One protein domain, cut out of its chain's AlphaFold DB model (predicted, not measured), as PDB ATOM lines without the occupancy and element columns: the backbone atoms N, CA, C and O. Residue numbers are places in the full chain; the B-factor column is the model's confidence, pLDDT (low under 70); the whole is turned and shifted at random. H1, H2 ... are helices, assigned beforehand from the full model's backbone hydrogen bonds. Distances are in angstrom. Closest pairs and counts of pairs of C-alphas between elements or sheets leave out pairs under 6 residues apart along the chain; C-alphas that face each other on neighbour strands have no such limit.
ATOM      1  N   GLN A   9      20.372   6.334  -8.249       89.38
ATOM      2  CA  GLN A   9      21.742   5.979  -7.875       89.38
ATOM      3  C   GLN A   9      22.394   7.059  -7.001       89.38
ATOM      4  O   GLN A   9      22.928   6.739  -5.935       89.38
ATOM      5  N   LYS A  10      22.280   8.341  -7.382       91.69
ATOM      6  CA  LYS A  10      22.766   9.482  -6.585       91.69
ATOM      7  C   LYS A  10      22.112   9.525  -5.203       91.69
ATOM      8  O   LYS A  10      22.799   9.694  -4.194       91.69
ATOM      9  N   MET A  11      20.796   9.309  -5.129       89.94
ATOM     10  CA  MET A  11      20.067   9.281  -3.860       89.94
ATOM     11  C   MET A  11      20.523   8.125  -2.959       89.94
ATOM     12  O   MET A  11      20.713   8.320  -1.756       89.94
ATOM     13  N   ASN A  12      20.729   6.934  -3.521       85.12
ATOM     14  CA  ASN A  12      21.209   5.770  -2.776       85.12
ATOM     15  C   ASN A  12      22.649   5.960  -2.288       85.12
ATOM     16  O   ASN A  12      22.945   5.624  -1.140       85.12
ATOM     17  N   LYS A  13      23.522   6.561  -3.104       90.56
ATOM     18  CA  LYS A  13      24.891   6.918  -2.706       90.56
ATOM     19  C   LYS A  13      24.890   7.891  -1.521       90.56
ATOM     20  O   LYS A  13      25.482   7.589  -0.489       90.56
ATOM     21  N   LYS A  14      24.116   8.980  -1.606       92.44
ATOM     22  CA  LYS A  14      23.979   9.971  -0.522       92.44
ATOM     23  C   LYS A  14      23.438   9.358   0.778       92.44
ATOM     24  O   LYS A  14      23.876   9.717   1.868       92.44
ATOM     25  N   LYS A  15      22.488   8.416   0.684       87.62
ATOM     26  CA  LYS A  15      21.971   7.677   1.852       87.62
ATOM     27  C   LYS A  15      23.056   6.820   2.512       87.62
ATOM     28  O   LYS A  15      23.152   6.834   3.738       87.62
ATOM     29  N   LYS A  16      23.879   6.124   1.718       84.94
ATOM     30  CA  LYS A  16      25.006   5.316   2.216       84.94
ATOM     31  C   LYS A  16      26.069   6.183   2.900       84.94
ATOM     32  O   LYS A  16      26.489   5.850   4.002       84.94
ATOM     33  N   GLU A  17      26.437   7.320   2.310       90.62
ATOM     34  CA  GLU A  17      27.402   8.265   2.899       90.62
ATOM     35  C   GLU A  17      26.909   8.833   4.237       90.62
ATOM     36  O   GLU A  17      27.639   8.834   5.227       90.62
ATOM     37  N   LYS A  18      25.634   9.248   4.310       90.12
ATOM     38  CA  LYS A  18      25.037   9.725   5.567       90.12
ATOM     39  C   LYS A  18      25.098   8.654   6.662       90.12
ATOM     40  O   LYS A  18      25.460   8.958   7.794       90.12
ATOM     41  N   GLN A  19      24.784   7.407   6.316       86.88
ATOM     42  CA  GLN A  19      24.823   6.272   7.239       86.88
ATOM     43  C   GLN A  19      26.250   5.960   7.721       86.88
ATOM     44  O   GLN A  19      26.446   5.683   8.902       86.88
ATOM     45  N   GLN A  20      27.254   6.057   6.842       88.25
ATOM     46  CA  GLN A  20      28.665   5.893   7.213       88.25
ATOM     47  C   GLN A  20      29.154   7.005   8.148       88.25
ATOM     48  O   GLN A  20      29.849   6.717   9.122       88.25
ATOM     49  N   ASN A  21      28.750   8.254   7.905       90.88
ATOM     50  CA  ASN A  21      29.092   9.379   8.776       90.88
ATOM     51  C   ASN A  21      28.464   9.230  10.171       90.88
ATOM     52  O   ASN A  21      29.164   9.397  11.170       90.88
ATOM     53  N   GLU A  22      27.180   8.849  10.244       88.69
ATOM     54  CA  GLU A  22      26.483   8.542  11.506       88.69
ATOM     55  C   GLU A  22      27.220   7.434  12.287       88.69
ATOM     56  O   GLU A  22      27.530   7.599  13.471       88.69
ATOM     57  N   LEU A  23      27.586   6.339  11.609       87.94
ATOM     58  CA  LEU A  23      28.326   5.226  12.208       87.94
ATOM     59  C   LEU A  23      29.707   5.664  12.721       87.94
ATOM     60  O   LEU A  23      30.104   5.291  13.826       87.94
ATOM     61  N   GLY A  24      30.420   6.489  11.950       87.19
ATOM     62  CA  GLY A  24      31.722   7.033  12.328       87.19
ATOM     63  C   GLY A  24      31.655   7.910  13.579       87.19
ATOM     64  O   GLY A  24      32.493   7.766  14.471       87.19
ATOM     65  N   SER A  25      30.642   8.778  13.693       88.81
ATOM     66  CA  SER A  25      30.438   9.584  14.904       88.81
ATOM     67  C   SER A  25      30.091   8.728  16.123       88.81
ATOM     68  O   SER A  25      30.685   8.918  17.184       88.81
ATOM     69  N   MET A  26      29.208   7.735  15.964       83.88
ATOM     70  CA  MET A  26      28.803   6.855  17.064       83.88
ATOM     71  C   MET A  26      29.946   5.958  17.541       83.88
ATOM     72  O   MET A  26      30.108   5.759  18.742       83.88
ATOM     73  N   SER A  27      30.773   5.453  16.623       83.81
ATOM     74  CA  SER A  27      31.954   4.654  16.962       83.81
ATOM     75  C   SER A  27      32.970   5.466  17.773       83.81
ATOM     76  O   SER A  27      33.456   4.994  18.803       83.81
ATOM     77  N   LYS A  28      33.235   6.719  17.376       86.50
ATOM     78  CA  LYS A  28      34.112   7.632  18.130       86.50
ATOM     79  C   LYS A  28      33.561   7.942  19.521       86.50
ATOM     80  O   LYS A  28      34.312   7.905  20.494       86.50
ATOM     81  N   GLU A  29      32.261   8.208  19.631       83.69
ATOM     82  CA  GLU A  29      31.604   8.445  20.919       83.69
ATOM     83  C   GLU A  29      31.656   7.202  21.819       83.69
ATOM     84  O   GLU A  29      31.953   7.308  23.005       83.69
ATOM     85  N   PHE A  30      31.428   6.014  21.255       79.19
ATOM     86  CA  PHE A  30      31.500   4.744  21.975       79.19
ATOM     87  C   PHE A  30      32.901   4.479  22.541       79.19
ATOM     88  O   PHE A  30      33.041   4.139  23.716       79.19
ATOM     89  N   LEU A  31      33.944   4.687  21.733       79.12
ATOM     90  CA  LEU A  31      35.336   4.560  22.174       79.12
ATOM     91  C   LEU A  31      35.696   5.610  23.234       79.12
ATOM     92  O   LEU A  31      36.373   5.287  24.208       79.12
ATOM     93  N   SER A  32      35.211   6.846  23.082       79.44
ATOM     94  CA  SER A  32      35.397   7.904  24.079       79.44
ATOM     95  C   SER A  32      34.745   7.540  25.412       79.44
ATOM     96  O   SER A  32      35.382   7.659  26.453       79.44
ATOM     97  N   ASP A  33      33.503   7.056  25.395       72.06
ATOM     98  CA  ASP A  33      32.768   6.694  26.606       72.06
ATOM     99  C   ASP A  33      33.354   5.481  27.321       72.06
ATOM    100  O   ASP A  33      33.404   5.478  28.550       72.06
ATOM    101  N   LYS A  34      33.861   4.492  26.577       67.69
ATOM    102  CA  LYS A  34      34.572   3.344  27.157       67.69
ATOM    103  C   LYS A  34      35.811   3.772  27.956       67.69
ATOM    104  O   LYS A  34      36.184   3.097  28.910       67.69
ATOM    105  N   ASN A  35      36.409   4.906  27.598       67.06
ATOM    106  CA  ASN A  35      37.618   5.435  28.226       67.06
ATOM    107  C   ASN A  35      37.338   6.464  29.342       67.06
ATOM    108  O   ASN A  35      38.277   6.962  29.963       67.06
ATOM    109  N   LYS A  36      36.072   6.807  29.627       66.69
ATOM    110  CA  LYS A  36      35.715   7.747  30.705       66.69
ATOM    111  C   LYS A  36      35.599   7.000  32.041       66.69
ATOM    112  O   LYS A  36      34.608   6.325  32.289       66.69
ATOM    113  N   GLY A  37      36.612   7.139  32.899       62.41
ATOM    114  CA  GLY A  37      36.676   6.510  34.228       62.41
ATOM    115  C   GLY A  37      35.774   7.139  35.310       62.41
ATOM    116  O   GLY A  37      34.886   7.945  35.028       62.41
ATOM    117  N   ILE A  38      36.059   6.795  36.577       59.38
ATOM    118  CA  ILE A  38      35.310   7.134  37.815       59.38
ATOM    119  C   ILE A  38      34.907   8.617  37.913       59.38
ATOM    120  O   ILE A  38      33.821   8.944  38.385       59.38
ATOM    121  N   TYR A  39      35.735   9.532  37.411       56.34
ATOM    122  CA  TYR A  39      35.447  10.970  37.423       56.34
ATOM    123  C   TYR A  39      34.114  11.325  36.739       56.34
ATOM    124  O   TYR A  39      33.351  12.169  37.212       56.34
ATOM    125  N   ASN A  40      33.782  10.632  35.647       64.44
ATOM    126  CA  ASN A  40      32.548  10.878  34.913       64.44
ATOM    127  C   ASN A  40      31.328  10.222  35.589       64.44
ATOM    128  O   ASN A  40      30.196  10.605  35.302       64.44
ATOM    129  N   TYR A  41      31.538   9.261  36.498       62.53
ATOM    130  CA  TYR A  41      30.472   8.727  37.345       62.53
ATOM    131  C   TYR A  41      29.949   9.819  38.272       62.53
ATOM    132  O   TYR A  41      28.757  10.098  38.245       62.53
ATOM    133  N   ILE A  42      30.848  10.461  39.025       63.22
ATOM    134  CA  ILE A  42      30.503  11.470  40.039       63.22
ATOM    135  C   ILE A  42      29.806  12.671  39.390       63.22
ATOM    136  O   ILE A  42      28.822  13.180  39.915       63.22
ATOM    137  N   LYS A  43      30.269  13.083  38.205       67.88
ATOM    138  CA  LYS A  43      29.706  14.224  37.477       67.88
ATOM    139  C   LYS A  43      28.287  13.987  36.936       67.88
ATOM    140  O   LYS A  43      27.559  14.952  36.734       67.88
ATOM    141  N   ASN A  44      27.905  12.732  36.684       69.12
ATOM    142  CA  ASN A  44      26.632  12.376  36.042       69.12
ATOM    143  C   ASN A  44      25.622  11.724  37.000       69.12
ATOM    144  O   ASN A  44      24.676  11.087  36.533       69.12
ATOM    145  N   ILE A  45      25.828  11.823  38.316       72.12
ATOM    146  CA  ILE A  45      24.817  11.401  39.290       72.12
ATOM    147  C   ILE A  45      23.621  12.349  39.159       72.12
ATOM    148  O   ILE A  45      23.795  13.569  39.138       72.12
ATOM    149  N   ASP A  46      22.417  11.790  39.037       76.25
ATOM    150  CA  ASP A  46      21.192  12.584  39.027       76.25
ATOM    151  C   ASP A  46      21.072  13.358  40.351       76.25
ATOM    152  O   ASP A  46      21.411  12.846  41.418       76.25
ATOM    153  N   LYS A  47      20.583  14.600  40.310       78.19
ATOM    154  CA  LYS A  47      20.427  15.438  41.507       78.19
ATOM    155  C   LYS A  47      19.525  14.768  42.542       78.19
ATOM    156  O   LYS A  47      19.789  14.887  43.736       78.19
ATOM    157  N   HIS A  48      18.492  14.059  42.089       75.00
ATOM    158  CA  HIS A  48      17.601  13.310  42.973       75.00
ATOM    159  C   HIS A  48      18.345  12.172  43.689       75.00
ATOM    160  O   HIS A  48      18.287  12.061  44.915       75.00
ATOM    161  N   ASP A  49      19.112  11.379  42.940       73.56
ATOM    162  CA  ASP A  49      19.903  10.274  43.489       73.56
ATOM    163  C   ASP A  49      20.998  10.780  44.434       73.56
ATOM    164  O   ASP A  49      21.265  10.173  45.468       73.56
ATOM    165  N   PHE A  50      21.587  11.940  44.132       74.88
ATOM    166  CA  PHE A  50      22.570  12.590  44.993       74.88
ATOM    167  C   PHE A  50      21.986  12.976  46.359       74.88
ATOM    168  O   PHE A  50      22.595  12.695  47.393       74.88
ATOM    169  N   VAL A  51      20.785  13.568  46.383       78.19
ATOM    170  CA  VAL A  51      20.074  13.882  47.635       78.19
ATOM    171  C   VAL A  51      19.766  12.604  48.414       78.19
ATOM    172  O   VAL A  51      19.984  12.554  49.625       78.19
ATOM    173  N   LEU A  52      19.333  11.547  47.726       74.38
ATOM    174  CA  LEU A  52      19.066  10.251  48.345       74.38
ATOM    175  C   LEU A  52      20.337   9.645  48.971       74.38
ATOM    176  O   LEU A  52      20.280   9.143  50.093       74.38
ATOM    177  N   TYR A  53      21.498   9.765  48.319       77.56
ATOM    178  CA  TYR A  53      22.779   9.336  48.891       77.56
ATOM    179  C   TYR A  53      23.187  10.141  50.129       77.56
ATOM    180  O   TYR A  53      23.681   9.552  51.090       77.56
ATOM    181  N   ILE A  54      22.937  11.455  50.149       79.94
ATOM    182  CA  ILE A  54      23.172  12.293  51.335       79.94
ATOM    183  C   ILE A  54      22.279  11.846  52.502       79.94
ATOM    184  O   ILE A  54      22.759  11.713  53.626       79.94
ATOM    185  N   ILE A  55      20.998  11.564  52.246       82.31
ATOM    186  CA  ILE A  55      20.064  11.082  53.277       82.31
ATOM    187  C   ILE A  55      20.533   9.737  53.840       82.31
ATOM    188  O   ILE A  55      20.613   9.574  55.057       82.31
ATOM    189  N   ILE A  56      20.904   8.792  52.969       77.81
ATOM    190  CA  ILE A  56      21.456   7.494  53.381       77.81
ATOM    191  C   ILE A  56      22.710   7.690  54.243       77.81
ATOM    192  O   ILE A  56      22.828   7.058  55.292       77.81
ATOM    193  N   PHE A  57      23.609   8.598  53.853       80.38
ATOM    194  CA  PHE A  57      24.817   8.913  54.616       80.38
ATOM    195  C   PHE A  57      24.499   9.420  56.030       80.38
ATOM    196  O   PHE A  57      25.085   8.928  56.994       80.38
ATOM    197  N   PHE A  58      23.540  10.340  56.180       82.12
ATOM    198  CA  PHE A  58      23.119  10.829  57.498       82.12
ATOM    199  C   PHE A  58      22.479   9.738  58.359       82.12
ATOM    200  O   PHE A  58      22.747   9.680  59.559       82.12
ATOM    201  N   ILE A  59      21.676   8.854  57.759       81.94
ATOM    202  CA  ILE A  59      21.095   7.703  58.461       81.94
ATOM    203  C   ILE A  59      22.216   6.807  58.989       81.94
ATOM    204  O   ILE A  59      22.250   6.514  60.182       81.94
ATOM    205  N   ILE A  60      23.168   6.423  58.135       79.62
ATOM    206  CA  ILE A  60      24.309   5.595  58.540       79.62
ATOM    207  C   ILE A  60      25.090   6.284  59.657       79.62
ATOM    208  O   ILE A  60      25.304   5.671  60.694       79.62
ATOM    209  N   TYR A  61      25.451   7.559  59.492       79.38
ATOM    210  CA  TYR A  61      26.169   8.337  60.503       79.38
ATOM    211  C   TYR A  61      25.454   8.330  61.864       79.38
ATOM    212  O   TYR A  61      26.083   8.110  62.900       79.38
ATOM    213  N   HIS A  62      24.127   8.491  61.869       81.19
ATOM    214  CA  HIS A  62      23.327   8.420  63.088       81.19
ATOM    215  C   HIS A  62      23.386   7.033  63.751       81.19
ATOM    216  O   HIS A  62      23.550   6.940  64.969       81.19
ATOM    217  N   PHE A  63      23.304   5.954  62.966       79.31
ATOM    218  CA  PHE A  63      23.457   4.589  63.476       79.31
ATOM    219  C   PHE A  63      24.871   4.328  64.013       79.31
ATOM    220  O   PHE A  63      25.007   3.744  65.087       79.31
ATOM    221  N   LEU A  64      25.915   4.801  63.325       77.50
ATOM    222  CA  LEU A  64      27.312   4.641  63.748       77.50
ATOM    223  C   LEU A  64      27.578   5.265  65.122       77.50
ATOM    224  O   LEU A  64      28.273   4.662  65.929       77.50
ATOM    225  N   ASN A  65      26.991   6.429  65.414       77.44
ATOM    226  CA  ASN A  65      27.174   7.106  66.702       77.44
ATOM    227  C   ASN A  65      26.471   6.406  67.878       77.44
ATOM    228  O   ASN A  65      26.829   6.643  69.029       77.44
ATOM    229  N   LYS A  66      25.450   5.576  67.619       82.38
ATOM    230  CA  LYS A  66      24.656   4.916  68.671       82.38
ATOM    231  C   LYS A  66      25.240   3.572  69.114       82.38
ATOM    232  O   LYS A  66      24.984   3.132  70.232       82.38
ATOM    233  N   TYR A  67      26.000   2.910  68.247       79.62
ATOM    234  CA  TYR A  67      26.645   1.631  68.535       79.62
ATOM    235  C   TYR A  67      28.139   1.855  68.793       79.62
ATOM    236  O   TYR A  67      28.760   2.645  68.096       79.62
ATOM    237  N   ASN A  68      28.735   1.152  69.766       80.50
ATOM    238  CA  ASN A  68      30.183   1.199  70.024       80.50
ATOM    239  C   ASN A  68      30.950   0.599  68.836       80.50
ATOM    240  O   ASN A  68      31.275  -0.588  68.806       80.50
ATOM    241  N   PHE A  69      31.171   1.427  67.821       74.25
ATOM    242  CA  PHE A  69      31.702   1.020  66.536       74.25
ATOM    243  C   PHE A  69      33.203   0.755  66.647       74.25
ATOM    244  O   PHE A  69      34.001   1.658  66.883       74.25
ATOM    245  N   ASN A  70      33.594  -0.503  66.462       83.56
ATOM    246  CA  ASN A  70      34.992  -0.886  66.323       83.56
ATOM    247  C   ASN A  70      35.512  -0.572  64.903       83.56
ATOM    248  O   ASN A  70      34.749  -0.575  63.931       83.56
ATOM    249  N   THR A  71      36.820  -0.359  64.761       81.31
ATOM    250  CA  THR A  71      37.498  -0.027  63.490       81.31
ATOM    251  C   THR A  71      37.252  -1.064  62.386       81.31
ATOM    252  O   THR A  71      37.140  -0.710  61.213       81.31
ATOM    253  N   ASN A  72      37.049  -2.330  62.760       77.44
ATOM    254  CA  ASN A  72      36.692  -3.420  61.845       77.44
ATOM    255  C   ASN A  72      35.341  -3.222  61.140       77.44
ATOM    256  O   ASN A  72      35.155  -3.674  60.012       77.44
ATOM    257  N   HIS A  73      34.383  -2.547  61.774       79.19
ATOM    258  CA  HIS A  73      33.094  -2.292  61.138       79.19
ATOM    259  C   HIS A  73      33.188  -1.153  60.113       79.19
ATOM    260  O   HIS A  73      32.504  -1.192  59.090       79.19
ATOM    261  N   LEU A  74      34.075  -0.174  60.338       80.38
ATOM    262  CA  LEU A  74      34.342   0.906  59.383       80.38
ATOM    263  C   LEU A  74      34.947   0.354  58.081       80.38
ATOM    264  O   LEU A  74      34.506   0.718  56.991       80.38
ATOM    265  N   SER A  75      35.917  -0.561  58.180       76.25
ATOM    266  CA  SER A  75      36.546  -1.174  57.003       76.25
ATOM    267  C   SER A  75      35.566  -2.042  56.207       76.25
ATOM    268  O   SER A  75      35.517  -1.924  54.981       76.25
ATOM    269  N   MET A  76      34.716  -2.835  56.875       73.31
ATOM    270  CA  MET A  76      33.639  -3.583  56.206       73.31
ATOM    271  C   MET A  76      32.634  -2.664  55.508       73.31
ATOM    272  O   MET A  76      32.178  -2.980  54.407       73.31
ATOM    273  N   PHE A  77      32.296  -1.526  56.119       80.62
ATOM    274  CA  PHE A  77      31.364  -0.569  55.533       80.62
ATOM    275  C   PHE A  77      31.930   0.052  54.247       80.62
ATOM    276  O   PHE A  77      31.264   0.048  53.210       80.62
ATOM    277  N   ILE A  78      33.190   0.496  54.284       84.31
ATOM    278  CA  ILE A  78      33.901   1.025  53.112       84.31
ATOM    279  C   ILE A  78      33.971  -0.037  52.008       84.31
ATOM    280  O   ILE A  78      33.634   0.244  50.859       84.31
ATOM    281  N   PHE A  79      34.346  -1.272  52.348       75.62
ATOM    282  CA  PHE A  79      34.460  -2.360  51.376       75.62
ATOM    283  C   PHE A  79      33.110  -2.715  50.735       75.62
ATOM    284  O   PHE A  79      33.016  -2.865  49.517       75.62
ATOM    285  N   THR A  80      32.042  -2.764  51.532       75.94
ATOM    286  CA  THR A  80      30.673  -2.992  51.043       75.94
ATOM    287  C   THR A  80      30.234  -1.875  50.100       75.94
ATOM    288  O   THR A  80      29.671  -2.150  49.040       75.94
ATOM    289  N   PHE A  81      30.542  -0.619  50.432       83.38
ATOM    290  CA  PHE A  81      30.249   0.517  49.563       83.38
ATOM    291  C   PHE A  81      30.998   0.417  48.226       83.38
ATOM    292  O   PHE A  81      30.388   0.603  47.174       83.38
ATOM    293  N   PHE A  82      32.282   0.038  48.245       81.00
ATOM    294  CA  PHE A  82      33.061  -0.213  47.027       81.00
ATOM    295  C   PHE A  82      32.464  -1.333  46.169       81.00
ATOM    296  O   PHE A  82      32.356  -1.166  44.955       81.00
ATOM    297  N   ILE A  83      32.031  -2.444  46.773       71.81
ATOM    298  CA  ILE A  83      31.388  -3.549  46.048       71.81
ATOM    299  C   ILE A  83      30.078  -3.087  45.402       71.81
ATOM    300  O   ILE A  83      29.866  -3.320  44.212       71.81
ATOM    301  N   ILE A  84      29.204  -2.418  46.160       75.81
ATOM    302  CA  ILE A  84      27.914  -1.930  45.649       75.81
ATOM    303  C   ILE A  84      28.137  -0.934  44.510       75.81
ATOM    304  O   ILE A  84      27.500  -1.048  43.460       75.81
ATOM    305  N   TYR A  85      29.070   0.005  44.690       82.06
ATOM    306  CA  TYR A  85      29.477   0.950  43.655       82.06
ATOM    307  C   TYR A  85      29.947   0.222  42.391       82.06
ATOM    308  O   TYR A  85      29.451   0.504  41.300       82.06
ATOM    309  N   PHE A  86      30.851  -0.752  42.536       74.31
ATOM    310  CA  PHE A  86      31.424  -1.493  41.416       74.31
ATOM    311  C   PHE A  86      30.361  -2.294  40.655       74.31
ATOM    312  O   PHE A  86      30.298  -2.230  39.428       74.31
ATOM    313  N   ILE A  87      29.466  -2.988  41.366       68.50
ATOM    314  CA  ILE A  87      28.354  -3.735  40.759       68.50
ATOM    315  C   ILE A  87      27.409  -2.788  40.011       68.50
ATOM    316  O   ILE A  87      26.961  -3.102  38.905       68.50
ATOM    317  N   ASN A  88      27.085  -1.634  40.598       76.00
ATOM    318  CA  ASN A  88      26.162  -0.682  39.992       76.00
ATOM    319  C   ASN A  88      26.767  -0.008  38.750       76.00
ATOM    320  O   ASN A  88      26.105   0.095  37.713       76.00
ATOM    321  N   ASP A  89      28.037   0.397  38.813       74.25
ATOM    322  CA  ASP A  89      28.727   0.967  37.656       74.25
ATOM    323  C   ASP A  89      28.891  -0.072  36.540       74.25
ATOM    324  O   ASP A  89      28.554   0.219  35.392       74.25
ATOM    325  N   MET A  90      29.248  -1.322  36.870       71.19
ATOM    326  CA  MET A  90      29.266  -2.419  35.896       71.19
ATOM    327  C   MET A  90      27.916  -2.586  35.193       71.19
ATOM    328  O   MET A  90      27.878  -2.678  33.964       71.19
ATOM    329  N   LYS A  91      26.795  -2.582  35.926       72.62
ATOM    330  CA  LYS A  91      25.452  -2.687  35.326       72.62
ATOM    331  C   LYS A  91      25.149  -1.514  34.394       72.62
ATOM    332  O   LYS A  91      24.658  -1.724  33.282       72.62
ATOM    333  N   ARG A  92      25.474  -0.286  34.807       71.25
ATOM    334  CA  ARG A  92      25.212   0.931  34.025       71.25
ATOM    335  C   ARG A  92      26.056   0.995  32.754       71.25
ATOM    336  O   ARG A  92      25.520   1.290  31.683       71.25
ATOM    337  N   VAL A  93      27.354   0.715  32.866       72.25
ATOM    338  CA  VAL A  93      28.286   0.678  31.731       72.25
ATOM    339  C   VAL A  93      27.861  -0.414  30.756       72.25
ATOM    340  O   VAL A  93      27.731  -0.142  29.564       72.25
ATOM    341  N   THR A  94      27.532  -1.609  31.252       72.19
ATOM    342  CA  THR A  94      27.099  -2.731  30.406       72.19
ATOM    343  C   THR A  94      25.794  -2.416  29.671       72.19
ATOM    344  O   THR A  94      25.706  -2.640  28.466       72.19
ATOM    345  N   GLY A  95      24.797  -1.829  30.346       72.31
ATOM    346  CA  GLY A  95      23.515  -1.471  29.729       72.31
ATOM    347  C   GLY A  95      23.639  -0.392  28.645       72.31
ATOM    348  O   GLY A  95      23.168  -0.584  27.522       72.31
ATOM    349  N   LYS A  96      24.323   0.723  28.947       77.06
ATOM    350  CA  LYS A  96      24.556   1.804  27.970       77.06
ATOM    351  C   LYS A  96      25.423   1.334  26.801       77.06
ATOM    352  O   LYS A  96      25.119   1.652  25.653       77.06
ATOM    353  N   SER A  97      26.462   0.547  27.084       80.75
ATOM    354  CA  SER A  97      27.332  -0.038  26.062       80.75
ATOM    355  C   SER A  97      26.548  -0.961  25.133       80.75
ATOM    356  O   SER A  97      26.643  -0.815  23.917       80.75
ATOM    357  N   ARG A  98      25.716  -1.854  25.687       84.31
ATOM    358  CA  ARG A  98      24.904  -2.783  24.891       84.31
ATOM    359  C   ARG A  98      23.917  -2.046  23.991       84.31
ATOM    360  O   ARG A  98      23.814  -2.375  22.817       84.31
ATOM    361  N   MET A  99      23.229  -1.020  24.495       86.75
ATOM    362  CA  MET A  99      22.310  -0.230  23.668       86.75
ATOM    363  C   MET A  99      23.039   0.446  22.497       86.75
ATOM    364  O   MET A  99      22.587   0.356  21.355       86.75
ATOM    365  N   LYS A 100      24.195   1.072  22.755       87.06
ATOM    366  CA  LYS A 100      25.026   1.671  21.698       87.06
ATOM    367  C   LYS A 100      25.498   0.627  20.687       87.06
ATOM    368  O   LYS A 100      25.460   0.881  19.488       87.06
ATOM    369  N   GLU A 101      25.892  -0.554  21.151       89.69
ATOM    370  CA  GLU A 101      26.279  -1.667  20.287       89.69
ATOM    371  C   GLU A 101      25.132  -2.106  19.366       89.69
ATOM    372  O   GLU A 101      25.330  -2.232  18.159       89.69
ATOM    373  N   ILE A 102      23.920  -2.273  19.902       93.88
ATOM    374  CA  ILE A 102      22.728  -2.605  19.110       93.88
ATOM    375  C   ILE A 102      22.436  -1.522  18.070       93.88
ATOM    376  O   ILE A 102      22.163  -1.843  16.915       93.88
ATOM    377  N   GLN A 103      22.545  -0.244  18.438       91.81
ATOM    378  CA  GLN A 103      22.353   0.855  17.490       91.81
ATOM    379  C   GLN A 103      23.415   0.853  16.383       91.81
ATOM    380  O   GLN A 103      23.077   1.022  15.211       91.81
ATOM    381  N   MET A 104      24.684   0.600  16.717       91.38
ATOM    382  CA  MET A 104      25.743   0.449  15.715       91.38
ATOM    383  C   MET A 104      25.457  -0.732  14.781       91.38
ATOM    384  O   MET A 104      25.548  -0.575  13.566       91.38
ATOM    385  N   LYS A 105      25.042  -1.890  15.314       95.25
ATOM    386  CA  LYS A 105      24.640  -3.051  14.501       95.25
ATOM    387  C   LYS A 105      23.494  -2.695  13.559       95.25
ATOM    388  O   LYS A 105      23.608  -2.940  12.359       95.25
ATOM    389  N   LEU A 106      22.446  -2.042  14.061       95.19
ATOM    390  CA  LEU A 106      21.304  -1.582  13.267       95.19
ATOM    391  C   LEU A 106      21.735  -0.676  12.103       95.19
ATOM    392  O   LEU A 106      21.257  -0.844  10.982       95.19
ATOM    393  N   LEU A 107      22.677   0.241  12.341       93.00
ATOM    394  CA  LEU A 107      23.218   1.123  11.305       93.00
ATOM    395  C   LEU A 107      24.063   0.404  10.249       93.00
ATOM    396  O   LEU A 107      24.323   0.997   9.208       93.00
ATOM    397  N   THR A 108      24.479  -0.841  10.458       94.00
ATOM    398  CA  THR A 108      25.216  -1.608   9.434       94.00
ATOM    399  C   THR A 108      24.319  -2.474   8.550       94.00
ATOM    400  O   THR A 108      24.779  -2.973   7.526       94.00
ATOM    401  N   ILE A 109      23.047  -2.650   8.917       95.19
ATOM    402  CA  ILE A 109      22.093  -3.469   8.163       95.19
ATOM    403  C   ILE A 109      21.612  -2.691   6.928       95.19
ATOM    404  O   ILE A 109      21.260  -1.509   7.014       95.19
TER     405      ILE A 109
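What this domain is: This is residues 9 to 109 of the 257 residues of an uncharacterized protein of marine metagenome (UniProt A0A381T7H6). A long, thin, open frame of helices: the long helix H4 makes one side, and H1 and H3, one after the other with the short crosspiece H2 between them, run opposite ways to it. H1 packs on the last part of H4 and its residues 9 to 18 stick out beyond, while a gap is left between H3 and H4, joined at the far end by a tight link. The printed part has 101 residues with four named helices, in the order H1, H2, H3, H4, and no named strand; the class is all helix. The whole is extended, with a radius of gyration of the C-alphas of 21.9 A, and a rod of 78 by 24 by 19 A.

Where its parts are: H4, residues 71 to 108, is 55.5 A long, from C-alpha 71 at (37.498, -0.027, 63.490) to C-alpha 108 at (25.216, -1.608, 9.434). H1, residues 9 to 34, is 37.4 A long and begins at C-alpha 9 at (21.742, 5.979, -7.875). H3, residues 47 to 66, is 29.4 A long. H2, residues 38 to 43, is 9.0 A long.

How they stand to each other: H4 touches H1 with residues 97 to 107 alone, and H1 touches it with residues 19 to 30 alone. Their closest C-alphas, those of Leu 23 and Met 104, are 6.5 A apart. They run opposite ways at a shallow tilt of 9 degrees. H2 is close to H4 but not clearly touching, with the C-alphas of Tyr 41 and Asp 89 closest at 8.0 A. Their lines are about perpendicular, at 84 degrees. H3 and H4 are apart, as are H1 and H3. Every O i to N i+4 pair is within hydrogen-bond range in H1, H2 and H4; in H3 it is 15 of 16.

The domain as a whole: The C-alphas farthest apart, those of Gln 9 and Asn 68, are 78.5 A apart. The printed part has no cut, and its three links are tight. Mean pLDDT of the printed part is 79.8; residues 34 to 44 and residue 87 are under 70.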